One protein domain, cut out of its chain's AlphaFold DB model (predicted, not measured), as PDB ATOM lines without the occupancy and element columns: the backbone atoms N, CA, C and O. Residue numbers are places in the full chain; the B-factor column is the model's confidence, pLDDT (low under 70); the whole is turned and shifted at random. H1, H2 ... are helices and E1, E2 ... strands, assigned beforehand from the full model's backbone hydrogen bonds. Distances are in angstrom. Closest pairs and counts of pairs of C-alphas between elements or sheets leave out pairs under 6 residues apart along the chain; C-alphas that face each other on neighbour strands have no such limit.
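This is residues 118 to 252 of the 406 residues of an uncharacterized protein of Armatimonadetes bacterium OLB18 (UniProt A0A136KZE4). A twisted six-strand sheet curls like part of a barrel, with H1 packed in its hollow and H2 and H3 side by side over the other face. Residues 237 to 243, in the long link from E5 to E6, stick out from this body. The printed part has 135 residues, with three named helices and six named strands in the order H1 E1 E2 E3 H2 E4 H3 E5 E6, and its class is mixed, helices and strands. The mixed sheet has the order E1 E2 E3 E4 E5 E6, its E3, E4 and E5 parallel and its other neighbours antiparallel. The whole is compact, with a radius of gyration of the C-alphas of 14.0 A and spans of 42 by 33 by 30 A.

H1, residues 118 to 133, begins with C-alpha 118 at (-50.457, 2.988, -38.188) and is 21.9 A long. E1 is residues 145 to 150, E2 158 to 162 and E3 169 to 174, 16.9 A long. H2, residues 183 to 193, is 14.9 A long; E4, residues 198 to 203, is 16.2 A. H3, residues 208 to 217, is 14.3 A long; E5, residues 223 to 229, is 19.3 A. E6, residues 248 to 250, ends with C-alpha 250 at (-45.869, 28.268, -38.706).

E1, E2 and E3 form a meander, each strand the antiparallel neighbour of the one before; N 149 and O 159 are 2.9 A apart, N 160 and O 170 2.9 A. E3, H2, E4 and E4, H3, E5 are strand-helix-strand units, two parallel neighbour strands with a helix between, each with a right-handed crossover. N 200 and O 171 are 2.8 A apart, N 201 and O 225 2.8 A. E5 and E6 form an antiparallel hairpin, with N 228 and O 249 at 2.8 A. H1 is on one face of the sheet; its closest C-alphas to E1 are Arg 131 and Phe 145, 6.4 A, and to E6 Leu 130 and Phe 248, 7.1 A. H2 and H3 are on the other face, making three layers, helices on both faces of a sheet. H2 lies over E4 at a height over the sheet of 8.8 A, only just along the strands at 29 degrees on the local plane. H3 lies over E5 at 8.9 A, along the strands. H2 and H3 touch, closest at the C-alphas of Glu 183 and Ala 210, 4.3 A, at a shallow tilt of 27 degrees, the same way. H1 is apart from both. In H1, H2 and H3 every O i to N i+4 pair is within hydrogen-bond range.

The two C-alphas farthest apart, of Asp 221 and Lys 240, are 42.7 A apart. The printed part has no cut. The links H1 to E1 and E5 to E6 are long, of 11 and 18 residues. The mean pLDDT of the printed part is 83.0; 21 residues are under 70, among them 232 to 245.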
ATOM      1  N   ASN A 118     -51.063   1.970 -39.042       69.81
ATOM      2  CA  ASN A 118     -50.457   2.988 -38.188       69.81
ATOM      3  C   ASN A 118     -50.388   4.343 -38.900       69.81
ATOM      4  O   ASN A 118     -50.734   5.354 -38.297       69.81
ATOM      5  N   VAL A 119     -50.056   4.367 -40.194       74.69
ATOM      6  CA  VAL A 119     -50.023   5.590 -41.007       74.69
ATOM      7  C   VAL A 119     -51.425   6.176 -41.174       74.69
ATOM      8  O   VAL A 119     -51.619   7.366 -40.949       74.69
ATOM      9  N   GLY A 120     -52.435   5.357 -41.492       81.19
ATOM     10  CA  GLY A 120     -53.820   5.833 -41.596       81.19
ATOM     11  C   GLY A 120     -54.359   6.414 -40.280       81.19
ATOM     12  O   GLY A 120     -55.021   7.455 -40.286       81.19
ATOM     13  N   ALA A 121     -54.040   5.777 -39.147       84.62
ATOM     14  CA  ALA A 121     -54.393   6.276 -37.818       84.62
ATOM     15  C   ALA A 121     -53.656   7.583 -37.481       84.62
ATOM     16  O   ALA A 121     -54.294   8.539 -37.045       84.62
ATOM     17  N   TYR A 122     -52.348   7.646 -37.754       85.88
ATOM     18  CA  TYR A 122     -51.522   8.844 -37.598       85.88
ATOM     19  C   TYR A 122     -52.084  10.024 -38.396       85.88
ATOM     20  O   TYR A 122     -52.333  11.088 -37.835       85.88
ATOM     21  N   LEU A 123     -52.355   9.835 -39.689       90.75
ATOM     22  CA  LEU A 123     -52.893  10.887 -40.550       90.75
ATOM     23  C   LEU A 123     -54.274  11.357 -40.084       90.75
ATOM     24  O   LEU A 123     -54.538  12.558 -40.055       90.75
ATOM     25  N   SER A 124     -55.147  10.430 -39.683       90.12
ATOM     26  CA  SER A 124     -56.486  10.764 -39.180       90.12
ATOM     27  C   SER A 124     -56.416  11.609 -37.906       90.12
ATOM     28  O   SER A 124     -57.088  12.637 -37.806       90.12
ATOM     29  N   ASP A 125     -55.558  11.215 -36.964       88.88
ATOM     30  CA  ASP A 125     -55.305  11.941 -35.719       88.88
ATOM     31  C   ASP A 125     -54.683  13.325 -35.980       88.88
ATOM     32  O   ASP A 125     -55.137  14.331 -35.433       88.88
ATOM     33  N   MET A 126     -53.711  13.415 -36.890       90.75
ATOM     34  CA  MET A 126     -53.086  14.679 -37.287       90.75
ATOM     35  C   MET A 126     -54.077  15.647 -37.937       90.75
ATOM     36  O   MET A 126     -54.077  16.834 -37.606       90.75
ATOM     37  N   ILE A 127     -54.964  15.158 -38.809       93.31
ATOM     38  CA  ILE A 127     -56.034  15.965 -39.413       93.31
ATOM     39  C   ILE A 127     -56.995  16.475 -38.336       93.31
ATOM     40  O   ILE A 127     -57.384  17.644 -38.363       93.31
ATOM     41  N   GLU A 128     -57.375  15.632 -37.373       91.00
ATOM     42  CA  GLU A 128     -58.262  16.028 -36.276       91.00
ATOM     43  C   GLU A 128     -57.608  17.084 -35.372       91.00
ATOM     44  O   GLU A 128     -58.225  18.109 -35.057       91.00
ATOM     45  N   LYS A 129     -56.342  16.874 -34.998       90.44
ATOM     46  CA  LYS A 129     -55.544  17.827 -34.220       90.44
ATOM     47  C   LYS A 129     -55.411  19.153 -34.952       90.44
ATOM     48  O   LYS A 129     -55.634  20.200 -34.342       90.44
ATOM     49  N   LEU A 130     -55.111  19.126 -36.249       91.69
ATOM     50  CA  LEU A 130     -54.965  20.328 -37.063       91.69
ATOM     51  C   LEU A 130     -56.291  21.081 -37.207       91.69
ATOM     52  O   LEU A 130     -56.322  22.299 -37.060       91.69
ATOM     53  N   ARG A 131     -57.406  20.364 -37.391       90.69
ATOM     54  CA  ARG A 131     -58.749  20.959 -37.436       90.69
ATOM     55  C   ARG A 131     -59.111  21.659 -36.121       90.69
ATOM     56  O   ARG A 131     -59.655  22.755 -36.151       90.69
ATOM     57  N   LYS A 132     -58.809  21.046 -34.970       88.38
ATOM     58  CA  LYS A 132     -59.110  21.617 -33.639       88.38
ATOM     59  C   LYS A 132     -58.200  22.789 -33.286       88.38
ATOM     60  O   LYS A 132     -58.644  23.794 -32.731       88.38
ATOM     61  N   THR A 133     -56.904  22.634 -33.541       87.75
ATOM     62  CA  THR A 133     -55.892  23.563 -33.035       87.75
ATOM     63  C   THR A 133     -55.489  24.627 -34.028       87.75
ATOM     64  O   THR A 133     -54.978  25.634 -33.561       87.75
ATOM     65  N   GLY A 134     -55.768  24.481 -35.325       89.19
ATOM     66  CA  GLY A 134     -55.297  25.398 -36.365       89.19
ATOM     67  C   GLY A 134     -53.770  25.492 -36.414       89.19
ATOM     68  O   GLY A 134     -53.065  24.751 -35.730       89.19
ATOM     69  N   VAL A 135     -53.252  26.435 -37.199       89.25
ATOM     70  CA  VAL A 135     -51.811  26.730 -37.241       89.25
ATOM     71  C   VAL A 135     -51.552  28.104 -36.652       89.25
ATOM     72  O   VAL A 135     -52.160  29.090 -37.059       89.25
ATOM     73  N   VAL A 136     -50.651  28.185 -35.679       85.44
ATOM     74  CA  VAL A 136     -50.337  29.435 -34.986       85.44
ATOM     75  C   VAL A 136     -49.111  30.083 -35.617       85.44
ATOM     76  O   VAL A 136     -48.048  29.478 -35.716       85.44
ATOM     77  N   ALA A 137     -49.258  31.333 -36.037       77.31
ATOM     78  CA  ALA A 137     -48.159  32.198 -36.429       77.31
ATOM     79  C   ALA A 137     -47.367  32.648 -35.203       77.31
ATOM     80  O   ALA A 137     -47.928  32.845 -34.122       77.31
ATOM     81  N   LYS A 138     -46.082  32.954 -35.384       66.06
ATOM     82  CA  LYS A 138     -45.290  33.604 -34.331       66.06
ATOM     83  C   LYS A 138     -45.843  34.986 -33.924       66.06
ATOM     84  O   LYS A 138     -45.661  35.381 -32.781       66.06
ATOM     85  N   SER A 139     -46.610  35.663 -34.790       64.06
ATOM     86  CA  SER A 139     -47.354  36.897 -34.459       64.06
ATOM     87  C   SER A 139     -48.532  36.689 -33.492       64.06
ATOM     88  O   SER A 139     -49.228  37.643 -33.147       64.06
ATOM     89  N   GLY A 140     -48.814  35.446 -33.085       70.38
ATOM     90  CA  GLY A 140     -49.984  35.079 -32.284       70.38
ATOM     91  C   GLY A 140     -51.272  34.936 -33.100       70.38
ATOM     92  O   GLY A 140     -52.281  34.468 -32.572       70.38
ATOM     93  N   LYS A 141     -51.247  35.293 -34.393       77.44
ATOM     94  CA  LYS A 141     -52.355  35.064 -35.325       77.44
ATOM     95  C   LYS A 141     -52.505  33.586 -35.654       77.44
ATOM     96  O   LYS A 141     -51.558  32.811 -35.548       77.44
ATOM     97  N   LYS A 142     -53.705  33.192 -36.069       85.12
ATOM     98  CA  LYS A 142     -54.070  31.788 -36.227       85.12
ATOM     99  C   LYS A 142     -54.709  31.525 -37.587       85.12
ATOM    100  O   LYS A 142     -55.651  32.213 -37.976       85.12
ATOM    101  N   LEU A 143     -54.203  30.521 -38.294       87.75
ATOM    102  CA  LEU A 143     -54.833  29.940 -39.470       87.75
ATOM    103  C   LEU A 143     -55.843  28.883 -39.013       87.75
ATOM    104  O   LEU A 143     -55.451  27.860 -38.450       87.75
ATOM    105  N   ASN A 144     -57.126  29.139 -39.255       89.81
ATOM    106  CA  ASN A 144     -58.203  28.188 -38.993       89.81
ATOM    107  C   ASN A 144     -58.817  27.686 -40.304       89.81
ATOM    108  O   ASN A 144     -58.685  28.311 -41.362       89.81
ATOM    109  N   PHE A 145     -59.523  26.564 -40.202       91.00
ATOM    110  CA  PHE A 145     -60.105  25.849 -41.329       91.00
ATOM    111  C   PHE A 145     -61.623  25.797 -41.191       91.00
ATOM    112  O   PHE A 145     -62.126  25.294 -40.190       91.00
ATOM    113  N   GLN A 146     -62.337  26.267 -42.212       90.69
ATOM    114  CA  GLN A 146     -63.792  26.163 -42.282       90.69
ATOM    115  C   GLN A 146     -64.185  24.724 -42.612       90.69
ATOM    116  O   GLN A 146     -65.096  24.143 -42.023       90.69
ATOM    117  N   THR A 147     -63.461  24.134 -43.562       92.12
ATOM    118  CA  THR A 147     -63.555  22.722 -43.909       92.12
ATOM    119  C   THR A 147     -62.150  22.144 -43.954       92.12
ATOM    120  O   THR A 147     -61.220  22.808 -44.404       92.12
ATOM    121  N   LEU A 148     -61.979  20.920 -43.458       94.25
ATOM    122  CA  LEU A 148     -60.735  20.174 -43.609       94.25
ATOM    123  C   LEU A 148     -61.045  18.683 -43.598       94.25
ATOM    124  O   LEU A 148     -61.478  18.163 -42.571       94.25
ATOM    125  N   THR A 149     -60.823  17.993 -44.709       94.19
ATOM    126  CA  THR A 149     -61.144  16.568 -44.873       94.19
ATOM    127  C   THR A 149     -59.964  15.808 -45.453       94.19
ATOM    128  O   THR A 149     -59.208  16.359 -46.251       94.19
ATOM    129  N   SER A 150     -59.822  14.535 -45.077       94.50
ATOM    130  CA  SER A 150     -58.866  13.639 -45.734       94.50
ATOM    131  C   SER A 150     -59.220  13.480 -47.216       94.50
ATOM    132  O   SER A 150     -60.400  13.506 -47.575       94.50
ATOM    133  N   ILE A 151     -58.201  13.346 -48.062       93.69
ATOM    134  CA  ILE A 151     -58.346  13.120 -49.502       93.69
ATOM    135  C   ILE A 151     -57.620  11.841 -49.911       93.69
ATOM    136  O   ILE A 151     -56.585  11.501 -49.347       93.69
ATOM    137  N   ASP A 152     -58.162  11.158 -50.916       90.50
ATOM    138  CA  ASP A 152     -57.514  10.007 -51.540       90.50
ATOM    139  C   ASP A 152     -56.536  10.503 -52.614       90.50
ATOM    140  O   ASP A 152     -56.901  10.739 -53.769       90.50
ATOM    141  N   HIS A 153     -55.306  10.796 -52.195       90.75
ATOM    142  CA  HIS A 153     -54.233  11.254 -53.068       90.75
ATOM    143  C   HIS A 153     -52.899  10.664 -52.610       90.75
ATOM    144  O   HIS A 153     -52.620  10.574 -51.421       90.75
ATOM    145  N   ALA A 154     -52.024  10.340 -53.561       86.50
ATOM    146  CA  ALA A 154     -50.737   9.693 -53.287       86.50
ATOM    147  C   ALA A 154     -49.707  10.549 -52.513       86.50
ATOM    148  O   ALA A 154     -48.626  10.064 -52.217       86.50
ATOM    149  N   VAL A 155     -49.998  11.826 -52.237       90.88
ATOM    150  CA  VAL A 155     -49.002  12.813 -51.760       90.88
ATOM    151  C   VAL A 155     -49.640  13.776 -50.765       90.88
ATOM    152  O   VAL A 155     -49.122  14.007 -49.677       90.88
ATOM    153  N   LEU A 156     -50.781  14.360 -51.137       95.38
ATOM    154  CA  LEU A 156     -51.534  15.260 -50.274       95.38
ATOM    155  C   LEU A 156     -52.486  14.444 -49.396       95.38
ATOM    156  O   LEU A 156     -53.147  13.532 -49.876       95.38
ATOM    157  N   HIS A 157     -52.584  14.790 -48.119       95.19
ATOM    158  CA  HIS A 157     -53.291  13.971 -47.130       95.19
ATOM    159  C   HIS A 157     -54.650  14.555 -46.739       95.19
ATOM    160  O   HIS A 157     -55.575  13.823 -46.377       95.19
ATOM    161  N   ALA A 158     -54.783  15.881 -46.811       96.44
ATOM    162  CA  ALA A 158     -56.033  16.578 -46.553       96.44
ATOM    163  C   ALA A 158     -56.188  17.809 -47.447       96.44
ATOM    164  O   ALA A 158     -55.205  18.392 -47.903       96.44
ATOM    165  N   ALA A 159     -57.434  18.217 -47.669       96.31
ATOM    166  CA  ALA A 159     -57.773  19.460 -48.346       96.31
ATOM    167  C   ALA A 159     -58.987  20.124 -47.692       96.31
ATOM    168  O   ALA A 159     -59.772  19.474 -46.993       96.31
ATOM    169  N   GLY A 160     -59.131  21.425 -47.908       94.75
ATOM    170  CA  GLY A 160     -60.160  22.212 -47.253       94.75
ATOM    171  C   GLY A 160     -60.190  23.672 -47.676       94.75
ATOM    172  O   GLY A 160     -59.597  24.059 -48.683       94.75
ATOM    173  N   THR A 161     -60.873  24.479 -46.872       93.00
ATOM    174  CA  THR A 161     -60.982  25.931 -47.041       93.00
ATOM    175  C   THR A 161     -60.625  26.650 -45.748       93.00
ATOM    176  O   THR A 161     -60.940  26.177 -44.651       93.00
ATOM    177  N   THR A 162     -59.959  27.794 -45.858       90.19
ATOM    178  CA  THR A 162     -59.613  28.640 -44.709       90.19
ATOM    179  C   THR A 162     -60.815  29.478 -44.250       90.19
ATOM    180  O   THR A 162     -61.688  29.822 -45.046       90.19
ATOM    181  N   GLU A 163     -60.883  29.808 -42.954       81.94
ATOM    182  CA  GLU A 163     -61.943  30.686 -42.400       81.94
ATOM    183  C   GLU A 163     -61.673  32.185 -42.620       81.94
ATOM    184  O   GLU A 163     -62.552  33.023 -42.423       81.94
ATOM    185  N   ASN A 164     -60.438  32.543 -42.970       63.69
ATOM    186  CA  ASN A 164     -59.909  33.882 -42.747       63.69
ATOM    187  C   ASN A 164     -60.120  34.812 -43.952       63.69
ATOM    188  O   ASN A 164     -59.276  34.885 -44.839       63.69
ATOM    189  N   GLY A 165     -61.223  35.569 -43.929       61.22
ATOM    190  CA  GLY A 165     -61.510  36.662 -44.867       61.22
ATOM    191  C   GLY A 165     -61.976  36.162 -46.232       61.22
ATOM    192  O   GLY A 165     -63.177  36.027 -46.453       61.22
ATOM    193  N   ASP A 166     -61.024  35.856 -47.109       69.50
ATOM    194  CA  ASP A 166     -61.283  35.207 -48.392       69.50
ATOM    195  C   ASP A 166     -61.104  33.698 -48.214       69.50
ATOM    196  O   ASP A 166     -60.029  33.229 -47.833       69.50
ATOM    197  N   SER A 167     -62.160  32.920 -48.460       81.12
ATOM    198  CA  SER A 167     -62.101  31.457 -48.388       81.12
ATOM    199  C   SER A 167     -61.168  30.911 -49.469       81.12
ATOM    200  O   SER A 167     -61.591  30.632 -50.589       81.12
ATOM    201  N   LYS A 168     -59.893  30.750 -49.114       88.94
ATOM    202  CA  LYS A 168     -58.862  30.158 -49.963       88.94
ATOM    203  C   LYS A 168     -58.883  28.643 -49.837       88.94
ATOM    204  O   LYS A 168     -59.090  28.090 -48.751       88.94
ATOM    205  N   THR A 169     -58.654  27.971 -50.953       93.25
ATOM    206  CA  THR A 169     -58.491  26.521 -51.005       93.25
ATOM    207  C   THR A 169     -57.108  26.141 -50.483       93.25
ATOM    208  O   THR A 169     -56.100  26.742 -50.850       93.25
ATOM    209  N   ILE A 170     -57.052  25.145 -49.599       94.50
ATOM    210  CA  ILE A 170     -55.802  24.686 -48.994       94.50
ATOM    211  C   ILE A 170     -55.649  23.177 -49.129       94.50
ATOM    212  O   ILE A 170     -56.602  22.426 -48.909       94.50
ATOM    213  N   ALA A 171     -54.438  22.738 -49.456       96.44
ATOM    214  CA  ALA A 171     -54.022  21.345 -49.377       96.44
ATOM    215  C   ALA A 171     -52.909  21.159 -48.353       96.44
ATOM    216  O   ALA A 171     -52.107  22.061 -48.117       96.44
ATOM    217  N   ILE A 172     -52.873  19.975 -47.745       96.88
ATOM    218  CA  ILE A 172     -51.996  19.682 -46.618       96.88
ATOM    219  C   ILE A 172     -51.207  18.410 -46.886       96.88
ATOM    220  O   ILE A 172     -51.782  17.357 -47.186       96.88
ATOM    221  N   LEU A 173     -49.893  18.504 -46.713       96.69
ATOM    222  CA  LEU A 173     -49.004  17.359 -46.592       96.69
ATOM    223  C   LEU A 173     -48.549  17.236 -45.136       96.69
ATOM    224  O   LEU A 173     -48.058  18.203 -44.559       96.69
ATOM    225  N   PHE A 174     -48.684  16.045 -44.554       94.75
ATOM    226  CA  PHE A 174     -48.038  15.693 -43.298       94.75
ATOM    227  C   PHE A 174     -46.750  14.934 -43.604       94.75
ATOM    228  O   PHE A 174     -46.738  14.041 -44.449       94.75
ATOM    229  N   GLY A 175     -45.668  15.320 -42.936       90.50
ATOM    230  CA  GLY A 175     -44.403  14.607 -42.979       90.50
ATOM    231  C   GLY A 175     -44.482  13.248 -42.276       90.50
ATOM    232  O   GLY A 175     -45.482  12.932 -41.626       90.50
ATOM    233  N   PRO A 176     -43.422  12.436 -42.385       86.75
ATOM    234  CA  PRO A 176     -43.355  11.150 -41.706       86.75
ATOM    235  C   PRO A 176     -43.391  11.318 -40.177       86.75
ATOM    236  O   PRO A 176     -42.820  12.258 -39.628       86.75
ATOM    237  N   GLN A 177     -44.019  10.366 -39.477       81.50
ATOM    238  CA  GLN A 177     -44.155  10.401 -38.013       81.50
ATOM    239  C   GLN A 177     -42.797  10.429 -37.290       81.50
ATOM    240  O   GLN A 177     -42.655  11.097 -36.272       81.50
ATOM    241  N   ASN A 178     -41.806   9.719 -37.835       79.00
ATOM    242  CA  ASN A 178     -40.463   9.587 -37.268       79.00
ATOM    243  C   ASN A 178     -39.394  10.119 -38.237       79.00
ATOM    244  O   ASN A 178     -38.392   9.455 -38.483       79.00
ATOM    245  N   GLY A 179     -39.615  11.286 -38.848       77.62
ATOM    246  CA  GLY A 179     -38.626  11.869 -39.751       77.62
ATOM    247  C   GLY A 179     -38.918  13.304 -40.167       77.62
ATOM    248  O   GLY A 179     -39.940  13.890 -39.809       77.62
ATOM    249  N   SER A 180     -38.001  13.853 -40.957       84.12
ATOM    250  CA  SER A 180     -38.094  15.210 -41.489       84.12
ATOM    251  C   SER A 180     -38.735  15.219 -42.879       84.12
ATOM    252  O   SER A 180     -38.609  14.267 -43.652       84.12
ATOM    253  N   ILE A 181     -39.377  16.329 -43.236       89.94
ATOM    254  CA  ILE A 181     -39.782  16.594 -44.618       89.94
ATOM    255  C   ILE A 181     -38.518  16.891 -45.442       89.94
ATOM    256  O   ILE A 181     -37.757  17.820 -45.148       89.94
ATOM    257  N   SER A 182     -38.280  16.060 -46.456       88.56
ATOM    258  CA  SER A 182     -37.146  16.154 -47.387       88.56
ATOM    259  C   SER A 182     -37.515  16.881 -48.685       88.56
ATOM    260  O   SER A 182     -38.685  17.150 -48.954       88.56
ATOM    261  N   GLU A 183     -36.506  17.173 -49.507       87.62
ATOM    262  CA  GLU A 183     -36.666  17.809 -50.819       87.62
ATOM    263  C   GLU A 183     -37.659  17.066 -51.730       87.62
ATOM    264  O   GLU A 183     -38.507  17.693 -52.361       87.62
ATOM    265  N   SER A 184     -37.611  15.728 -51.758       88.94
ATOM    266  CA  SER A 184     -38.528  14.907 -52.560       88.94
ATOM    267  C   SER A 184     -39.989  15.115 -52.162       88.94
ATOM    268  O   SER A 184     -40.827  15.361 -53.025       88.94
ATOM    269  N   HIS A 185     -40.284  15.125 -50.857       92.56
ATOM    270  CA  HIS A 185     -41.633  15.397 -50.354       92.56
ATOM    271  C   HIS A 185     -42.134  16.778 -50.791       92.56
ATOM    272  O   HIS A 185     -43.287  16.914 -51.198       92.56
ATOM    273  N   VAL A 186     -41.274  17.801 -50.711       92.62
ATOM    274  CA  VAL A 186     -41.627  19.160 -51.143       92.62
ATOM    275  C   VAL A 186     -41.893  19.172 -52.642       92.62
ATOM    276  O   VAL A 186     -42.946  19.639 -53.057       92.62
ATOM    277  N   LYS A 187     -41.003  18.606 -53.456       92.88
ATOM    278  CA  LYS A 187     -41.150  18.547 -54.915       92.88
ATOM    279  C   LYS A 187     -42.464  17.889 -55.346       92.88
ATOM    280  O   LYS A 187     -43.189  18.452 -56.171       92.88
ATOM    281  N   ASP A 188     -42.798  16.744 -54.759       93.25
ATOM    282  CA  ASP A 188     -44.029  16.015 -55.072       93.25
ATOM    283  C   ASP A 188     -45.268  16.804 -54.629       93.25
ATOM    284  O   ASP A 188     -46.252  16.918 -55.372       93.25
ATOM    285  N   ALA A 189     -45.215  17.419 -53.444       94.19
ATOM    286  CA  ALA A 189     -46.288  18.267 -52.939       94.19
ATOM    287  C   ALA A 189     -46.490  19.514 -53.801       94.19
ATOM    288  O   ALA A 189     -47.632  19.891 -54.065       94.19
ATOM    289  N   LEU A 190     -45.406  20.121 -54.290       93.44
ATOM    290  CA  LEU A 190     -45.470  21.265 -55.189       93.44
ATOM    291  C   LEU A 190     -46.149  20.888 -56.508       93.44
ATOM    292  O   LEU A 190     -46.954  21.649 -57.038       93.44
ATOM    293  N   GLN A 191     -45.871  19.700 -57.045       91.56
ATOM    294  CA  GLN A 191     -46.526  19.240 -58.265       91.56
ATOM    295  C   GLN A 191     -48.020  18.958 -58.048       91.56
ATOM    296  O   GLN A 191     -48.844  19.356 -58.874       91.56
ATOM    297  N   ALA A 192     -48.379  18.314 -56.936       93.25
ATOM    298  CA  ALA A 192     -49.761  17.968 -56.602       93.25
ATOM    299  C   ALA A 192     -50.610  19.180 -56.162       93.25
ATOM    300  O   ALA A 192     -51.827  19.213 -56.372       93.25
ATOM    301  N   GLY A 193     -49.971  20.172 -55.541       91.44
ATOM    302  CA  GLY A 193     -50.601  21.299 -54.857       91.44
ATOM    303  C   GLY A 193     -50.997  22.479 -55.745       91.44
ATOM    304  O   GLY A 193     -51.733  23.338 -55.276       91.44
ATOM    305  N   LYS A 194     -50.579  22.524 -57.021       90.56
ATOM    306  CA  LYS A 194     -50.756  23.697 -57.914       90.56
ATOM    307  C   LYS A 194     -52.197  24.179 -58.109       90.56
ATOM    308  O   LYS A 194     -52.412  25.295 -58.562       90.56
ATOM    309  N   LYS A 195     -53.180  23.316 -57.853       90.31
ATOM    310  CA  LYS A 195     -54.613  23.627 -57.997       90.31
ATOM    311  C   LYS A 195     -55.230  24.281 -56.755       90.31
ATOM    312  O   LYS A 195     -56.418  24.584 -56.783       90.31
ATOM    313  N   TYR A 196     -54.464  24.409 -55.674       92.38
ATOM    314  CA  TYR A 196     -54.888  25.015 -54.416       92.38
ATOM    315  C   TYR A 196     -54.194  26.360 -54.237       92.38
ATOM    316  O   TYR A 196     -53.025  26.496 -54.589       92.38
ATOM    317  N   ASP A 197     -54.886  27.321 -53.633       91.06
ATOM    318  CA  ASP A 197     -54.337  28.656 -53.366       91.06
ATOM    319  C   ASP A 197     -53.206  28.604 -52.326       91.06
ATOM    320  O   ASP A 197     -52.259  29.392 -52.375       91.06
ATOM    321  N   ILE A 198     -53.311  27.660 -51.381       91.44
ATOM    322  CA  ILE A 198     -52.344  27.443 -50.306       91.44
ATOM    323  C   ILE A 198     -51.917  25.971 -50.259       91.44
ATOM    324  O   ILE A 198     -52.750  25.061 -50.219       91.44
ATOM    325  N   LEU A 199     -50.610  25.732 -50.175       94.00
ATOM    326  CA  LEU A 199     -50.028  24.438 -49.829       94.00
ATOM    327  C   LEU A 199     -49.396  24.521 -48.437       94.00
ATOM    328  O   LEU A 199     -48.463  25.287 -48.226       94.00
ATOM    329  N   LEU A 200     -49.886  23.728 -47.486       94.25
ATOM    330  CA  LEU A 200     -49.361  23.663 -46.122       94.25
ATOM    331  C   LEU A 200     -48.590  22.355 -45.904       94.25
ATOM    332  O   LEU A 200     -49.161  21.267 -45.972       94.25
ATOM    333  N   LEU A 201     -47.300  22.461 -45.598       95.06
ATOM    334  CA  LEU A 201     -46.442  21.333 -45.249       95.06
ATOM    335  C   LEU A 201     -46.264  21.295 -43.726       95.06
ATOM    336  O   LEU A 201     -45.722  22.228 -43.137       95.06
ATOM    337  N   CYS A 202     -46.720  20.220 -43.090       94.19
ATOM    338  CA  CYS A 202     -46.683  20.027 -41.641       94.19
ATOM    339  C   CYS A 202     -45.721  18.893 -41.286       94.19
ATOM    340  O   CYS A 202     -46.007  17.738 -41.590       94.19
ATOM    341  N   GLY A 203     -44.617  19.184 -40.603       90.81
ATOM    342  CA  GLY A 203     -43.632  18.174 -40.205       90.81
ATOM    343  C   GLY A 203     -43.125  18.389 -38.786       90.81
ATOM    344  O   GLY A 203     -43.129  19.512 -38.288       90.81
ATOM    345  N   TYR A 204     -42.673  17.323 -38.126       84.00
ATOM    346  CA  TYR A 204     -41.905  17.459 -36.880       84.00
ATOM    347  C   TYR A 204     -40.576  18.165 -37.128       84.00
ATOM    348  O   TYR A 204     -40.110  18.925 -36.283       84.00
ATOM    349  N   ASP A 205     -39.998  17.932 -38.305       83.56
ATOM    350  CA  ASP A 205     -38.765  18.558 -38.737       83.56
ATOM    351  C   ASP A 205     -38.717  18.737 -40.266       83.56
ATOM    352  O   ASP A 205     -39.494  18.124 -41.004       83.56
ATOM    353  N   PHE A 206     -37.803  19.581 -40.747       85.75
ATOM    354  CA  PHE A 206     -37.563  19.837 -42.167       85.75
ATOM    355  C   PHE A 206     -36.066  19.830 -42.450       85.75
ATOM    356  O   PHE A 206     -35.285  20.471 -41.749       85.75
ATOM    357  N   THR A 207     -35.674  19.172 -43.537       83.81
ATOM    358  CA  THR A 207     -34.300  19.306 -44.032       83.81
ATOM    359  C   THR A 207     -34.051  20.740 -44.532       83.81
ATOM    360  O   THR A 207     -34.984  21.366 -45.052       83.81
ATOM    361  N   PRO A 208     -32.824  21.283 -44.422       75.31
ATOM    362  CA  PRO A 208     -32.523  22.641 -44.886       75.31
ATOM    363  C   PRO A 208     -32.876  22.863 -46.363       75.31
ATOM    364  O   PRO A 208     -33.503  23.863 -46.705       75.31
ATOM    365  N   THR A 209     -32.563  21.886 -47.218       80.25
ATOM    366  CA  THR A 209     -32.873  21.912 -48.655       80.25
ATOM    367  C   THR A 209     -34.381  21.940 -48.923       80.25
ATOM    368  O   THR A 209     -34.839  22.641 -49.821       80.25
ATOM    369  N   ALA A 210     -35.181  21.233 -48.116       86.00
ATOM    370  CA  ALA A 210     -36.640  21.265 -48.220       86.00
ATOM    371  C   ALA A 210     -37.220  22.637 -47.851       86.00
ATOM    372  O   ALA A 210     -38.112  23.124 -48.548       86.00
ATOM    373  N   GLN A 211     -36.720  23.264 -46.777       83.81
ATOM    374  CA  GLN A 211     -37.169  24.605 -46.383       83.81
ATOM    375  C   GLN A 211     -36.859  25.624 -47.476       83.81
ATOM    376  O   GLN A 211     -37.746  26.377 -47.874       83.81
ATOM    377  N   GLU A 212     -35.638  25.594 -48.005       81.12
ATOM    378  CA  GLU A 212     -35.233  26.478 -49.091       81.12
ATOM    379  C   GLU A 212     -36.086  26.273 -50.348       81.12
ATOM    380  O   GLU A 212     -36.567  27.247 -50.924       81.12
ATOM    381  N   MET A 213     -36.310  25.025 -50.770       84.88
ATOM    382  CA  MET A 213     -37.131  24.735 -51.947       84.88
ATOM    383  C   MET A 213     -38.555  25.278 -51.788       84.88
ATOM    384  O   MET A 213     -39.094  25.880 -52.715       84.88
ATOM    385  N   ALA A 214     -39.167  25.075 -50.620       86.69
ATOM    386  CA  ALA A 214     -40.508  25.572 -50.341       86.69
ATOM    387  C   ALA A 214     -40.561  27.109 -50.329       86.69
ATOM    388  O   ALA A 214     -41.506  27.686 -50.867       86.69
ATOM    389  N   GLN A 215     -39.539  27.766 -49.771       81.56
ATOM    390  CA  GLN A 215     -39.409  29.226 -49.762       81.56
ATOM    391  C   GLN A 215     -39.245  29.787 -51.183       81.56
ATOM    392  O   GLN A 215     -39.983  30.686 -51.573       81.56
ATOM    393  N   GLN A 216     -38.345  29.216 -51.993       82.88
ATOM    394  CA  GLN A 216     -38.104  29.647 -53.378       82.88
ATOM    395  C   GLN A 216     -39.307  29.424 -54.300       82.88
ATOM    396  O   GLN A 216     -39.520  30.184 -55.244       82.88
ATOM    397  N   ALA A 217     -40.078  28.365 -54.054       83.94
ATOM    398  CA  ALA A 217     -41.276  28.068 -54.827       83.94
ATOM    399  C   ALA A 217     -42.461  28.980 -54.470       83.94
ATOM    400  O   ALA A 217     -43.415  29.050 -55.249       83.94
ATOM    401  N   SER A 218     -42.418  29.668 -53.324       76.75
ATOM    402  CA  SER A 218     -43.470  30.589 -52.892       76.75
ATOM    403  C   SER A 218     -43.480  31.821 -53.800       76.75
ATOM    404  O   SER A 218     -42.495  32.553 -53.894       76.75
ATOM    405  N   GLN A 219     -44.585  32.033 -54.514       70.31
ATOM    406  CA  GLN A 219     -44.766  33.138 -55.462       70.31
ATOM    407  C   GLN A 219     -45.960  34.000 -55.042       70.31
ATOM    408  O   GLN A 219     -46.800  33.568 -54.259       70.31
ATOM    409  N   ALA A 220     -46.068  35.217 -55.588       60.88
ATOM    410  CA  ALA A 220     -47.132  36.158 -55.218       60.88
ATOM    411  C   ALA A 220     -48.557  35.572 -55.360       60.88
ATOM    412  O   ALA A 220     -49.419  35.875 -54.537       60.88
ATOM    413  N   ASP A 221     -48.774  34.697 -56.349       70.12
ATOM    414  CA  ASP A 221     -50.081  34.091 -56.641       70.12
ATOM    415  C   ASP A 221     -50.297  32.711 -55.989       70.12
ATOM    416  O   ASP A 221     -51.423  32.216 -55.976       70.12
ATOM    417  N   TRP A 222     -49.254  32.072 -55.441       84.44
ATOM    418  CA  TRP A 222     -49.353  30.727 -54.863       84.44
ATOM    419  C   TRP A 222     -48.543  30.600 -53.576       84.44
ATOM    420  O   TRP A 222     -47.317  30.730 -53.573       84.44
ATOM    421  N   GLN A 223     -49.247  30.335 -52.474       84.44
ATOM    422  CA  GLN A 223     -48.683  30.429 -51.132       84.44
ATOM    423  C   GLN A 223     -48.267  29.054 -50.610       84.44
ATOM    424  O   GLN A 223     -49.100  28.159 -50.457       84.44
ATOM    425  N   ILE A 224     -46.988  28.901 -50.264       89.38
ATOM    426  CA  ILE A 224     -46.471  27.682 -49.633       89.38
ATOM    427  C   ILE A 224     -46.107  27.995 -48.189       89.38
ATOM    428  O   ILE A 224     -45.265  28.844 -47.908       89.38
ATOM    429  N   LEU A 225     -46.769  27.303 -47.267       88.88
ATOM    430  CA  LEU A 225     -46.610  27.473 -45.831       88.88
ATOM    431  C   LEU A 225     -45.958  26.240 -45.231       88.88
ATOM    432  O   LEU A 225     -46.307  25.104 -45.547       88.88
ATOM    433  N   LEU A 226     -45.042  26.480 -44.307       89.88
ATOM    434  CA  LEU A 226     -44.356  25.450 -43.544       89.88
ATOM    435  C   LEU A 226     -44.830  25.529 -42.089       89.88
ATOM    436  O   LEU A 226     -44.977  26.624 -41.543       89.88
ATOM    437  N   ALA A 227     -45.072  24.391 -41.442       90.56
ATOM    438  CA  ALA A 227     -45.468  24.341 -40.039       90.56
ATOM    439  C   ALA A 227     -44.779  23.205 -39.276       90.56
ATOM    440  O   ALA A 227     -44.802  22.046 -39.697       90.56
ATOM    441  N   TYR A 228     -44.226  23.544 -38.112       87.88
ATOM    442  CA  TYR A 228     -43.720  22.583 -37.142       87.88
ATOM    443  C   TYR A 228     -44.855  21.940 -36.359       87.88
ATOM    444  O   TYR A 228     -45.744  22.629 -35.848       87.88
ATOM    445  N   VAL A 229     -44.769  20.621 -36.221       88.12
ATOM    446  CA  VAL A 229     -45.615  19.813 -35.347       88.12
ATOM    447  C   VAL A 229     -44.933  19.671 -33.989       88.12
ATOM    448  O   VAL A 229     -43.789  19.233 -33.896       88.12
ATOM    449  N   ALA A 230     -45.641  20.021 -32.918       83.06
ATOM    450  CA  ALA A 230     -45.135  19.863 -31.561       83.06
ATOM    451  C   ALA A 230     -44.971  18.369 -31.200       83.06
ATOM    452  O   ALA A 230     -45.896  17.586 -31.454       83.06
ATOM    453  N   PRO A 231     -43.871  17.961 -30.536       71.94
ATOM    454  CA  PRO A 231     -43.680  16.584 -30.056       71.94
ATOM    455  C   PRO A 231     -44.810  16.083 -29.142       71.94
ATOM    456  O   PRO A 231     -45.129  14.895 -29.127       71.94
ATOM    457  N   ASP A 232     -45.481  17.004 -28.444       69.81
ATOM    458  CA  ASP A 232     -46.638  16.761 -27.571       69.81
ATOM    459  C   ASP A 232     -47.803  16.056 -28.287       69.81
ATOM    460  O   ASP A 232     -48.632  15.402 -27.650       69.81
ATOM    461  N   THR A 233     -47.856  16.136 -29.620       69.50
ATOM    462  CA  THR A 233     -48.819  15.377 -30.429       69.50
ATOM    463  C   THR A 233     -48.690  13.866 -30.237       69.50
ATOM    464  O   THR A 233     -49.699  13.181 -30.349       69.50
ATOM    465  N   VAL A 234     -47.512  13.339 -29.900       65.62
ATOM    466  CA  VAL A 234     -47.300  11.900 -29.662       65.62
ATOM    467  C   VAL A 234     -47.573  11.526 -28.199       65.62
ATOM    468  O   VAL A 234     -48.029  10.423 -27.909       65.62
ATOM    469  N   MET A 235     -47.348  12.451 -27.260       59.44
ATOM    470  CA  MET A 235     -47.390  12.199 -25.811       59.44
ATOM    471  C   MET A 235     -48.711  12.625 -25.149       59.44
ATOM    472  O   MET A 235     -48.722  13.143 -24.031       59.44
ATOM    473  N   THR A 236     -49.840  12.405 -25.828       53.84
ATOM    474  CA  THR A 236     -51.162  12.917 -25.409       53.84
ATOM    475  C   THR A 236     -51.621  12.403 -24.032       53.84
ATOM    476  O   THR A 236     -52.418  13.066 -23.376       53.84
ATOM    477  N   ASP A 237     -51.089  11.274 -23.553       49.62
ATOM    478  CA  ASP A 237     -51.487  10.650 -22.278       49.62
ATOM    479  C   ASP A 237     -50.683  11.146 -21.051       49.62
ATOM    480  O   ASP A 237     -51.085  10.945 -19.906       49.62
ATOM    481  N   LEU A 238     -49.544  11.827 -21.254       47.50
ATOM    482  CA  LEU A 238     -48.656  12.235 -20.149       47.50
ATOM    483  C   LEU A 238     -48.832  13.690 -19.689       47.50
ATOM    484  O   LEU A 238     -48.416  14.041 -18.583       47.50
ATOM    485  N   LEU A 239     -49.440  14.550 -20.508       48.97
ATOM    486  CA  LEU A 239     -49.520  15.987 -20.241       48.97
ATOM    487  C   LEU A 239     -50.879  16.362 -19.638       48.97
ATOM    488  O   LEU A 239     -51.829  16.699 -20.341       48.97
ATOM    489  N   LYS A 240     -50.954  16.346 -18.302       48.50
ATOM    490  CA  LYS A 240     -52.050  16.980 -17.552       48.50
ATOM    491  C   LYS A 240     -51.973  18.505 -17.731       48.50
ATOM    492  O   LYS A 240     -50.987  19.129 -17.347       48.50
ATOM    493  N   ASP A 241     -53.011  19.087 -18.328       48.53
ATOM    494  CA  ASP A 241     -53.371  20.515 -18.276       48.53
ATOM    495  C   ASP A 241     -52.283  21.561 -18.604       48.53
ATOM    496  O   ASP A 241     -52.273  22.655 -18.039       48.53
ATOM    497  N   THR A 242     -51.394  21.299 -19.570       45.28
ATOM    498  CA  THR A 242     -50.434  22.323 -20.027       45.28
ATOM    499  C   THR A 242     -50.631  22.654 -21.509       45.28
ATOM    500  O   THR A 242     -50.312  21.853 -22.376       45.28
ATOM    501  N   LYS A 243     -51.189  23.843 -21.793       47.47
ATOM    502  CA  LYS A 243     -51.238  24.548 -23.099       47.47
ATOM    503  C   LYS A 243     -51.327  23.666 -24.364       47.47
ATOM    504  O   LYS A 243     -50.583  23.863 -25.319       47.47
ATOM    505  N   THR A 244     -52.336  22.803 -24.444       50.59
ATOM    506  CA  THR A 244     -52.693  21.981 -25.621       50.59
ATOM    507  C   THR A 244     -53.103  22.794 -26.872       50.59
ATOM    508  O   THR A 244     -53.620  22.243 -27.838       50.59
ATOM    509  N   SER A 245     -52.937  24.122 -26.875       58.19
ATOM    510  CA  SER A 245     -53.526  25.028 -27.867       58.19
ATOM    511  C   SER A 245     -52.631  25.360 -29.065       58.19
ATOM    512  O   SER A 245     -53.111  26.018 -29.986       58.19
ATOM    513  N   GLN A 246     -51.362  24.928 -29.085       70.94
ATOM    514  CA  GLN A 246     -50.398  25.292 -30.139       70.94
ATOM    515  C   GLN A 246     -49.621  24.085 -30.686       70.94
ATOM    516  O   GLN A 246     -48.391  24.066 -30.659       70.94
ATOM    517  N   LEU A 247     -50.340  23.069 -31.176       85.06
ATOM    518  CA  LEU A 247     -49.724  21.860 -31.740       85.06
ATOM    519  C   LEU A 247     -49.029  22.106 -33.084       85.06
ATOM    520  O   LEU A 247     -48.064  21.417 -33.393       85.06
ATOM    521  N   PHE A 248     -49.494  23.088 -33.858       88.75
ATOM    522  CA  PHE A 248     -48.910  23.452 -35.145       88.75
ATOM    523  C   PHE A 248     -48.454  24.904 -35.110       88.75
ATOM    524  O   PHE A 248     -49.244  25.806 -34.815       88.75
ATOM    525  N   THR A 249     -47.178  25.135 -35.402       85.75
ATOM    526  CA  THR A 249     -46.573  26.471 -35.397       85.75
ATOM    527  C   THR A 249     -45.999  26.775 -36.774       85.75
ATOM    528  O   THR A 249     -45.171  26.013 -37.259       85.75
ATOM    529  N   MET A 250     -46.412  27.877 -37.403       85.25
ATOM    530  CA  MET A 250     -45.869  28.268 -38.706       85.25
ATOM    531  C   MET A 250     -44.387  28.616 -38.613       85.25
ATOM    532  O   MET A 250     -43.931  29.276 -37.675       85.25
ATOM    533  N   ILE A 251     -43.663  28.184 -39.633       79.75
ATOM    534  CA  ILE A 251     -42.258  28.467 -39.860       79.75
ATOM    535  C   ILE A 251     -42.173  29.761 -40.662       79.75
ATOM    536  O   ILE A 251     -42.790  29.897 -41.716       79.75
ATOM    537  N   GLY A 252     -41.423  30.710 -40.114       75.44
ATOM    538  CA  GLY A 252     -41.040  31.941 -40.789       75.44
ATOM    539  C   GLY A 252     -39.672  31.822 -41.447       75.44
ATOM    540  O   GLY A 252     -38.915  30.898 -41.146       75.44
TER     541      GLY A 252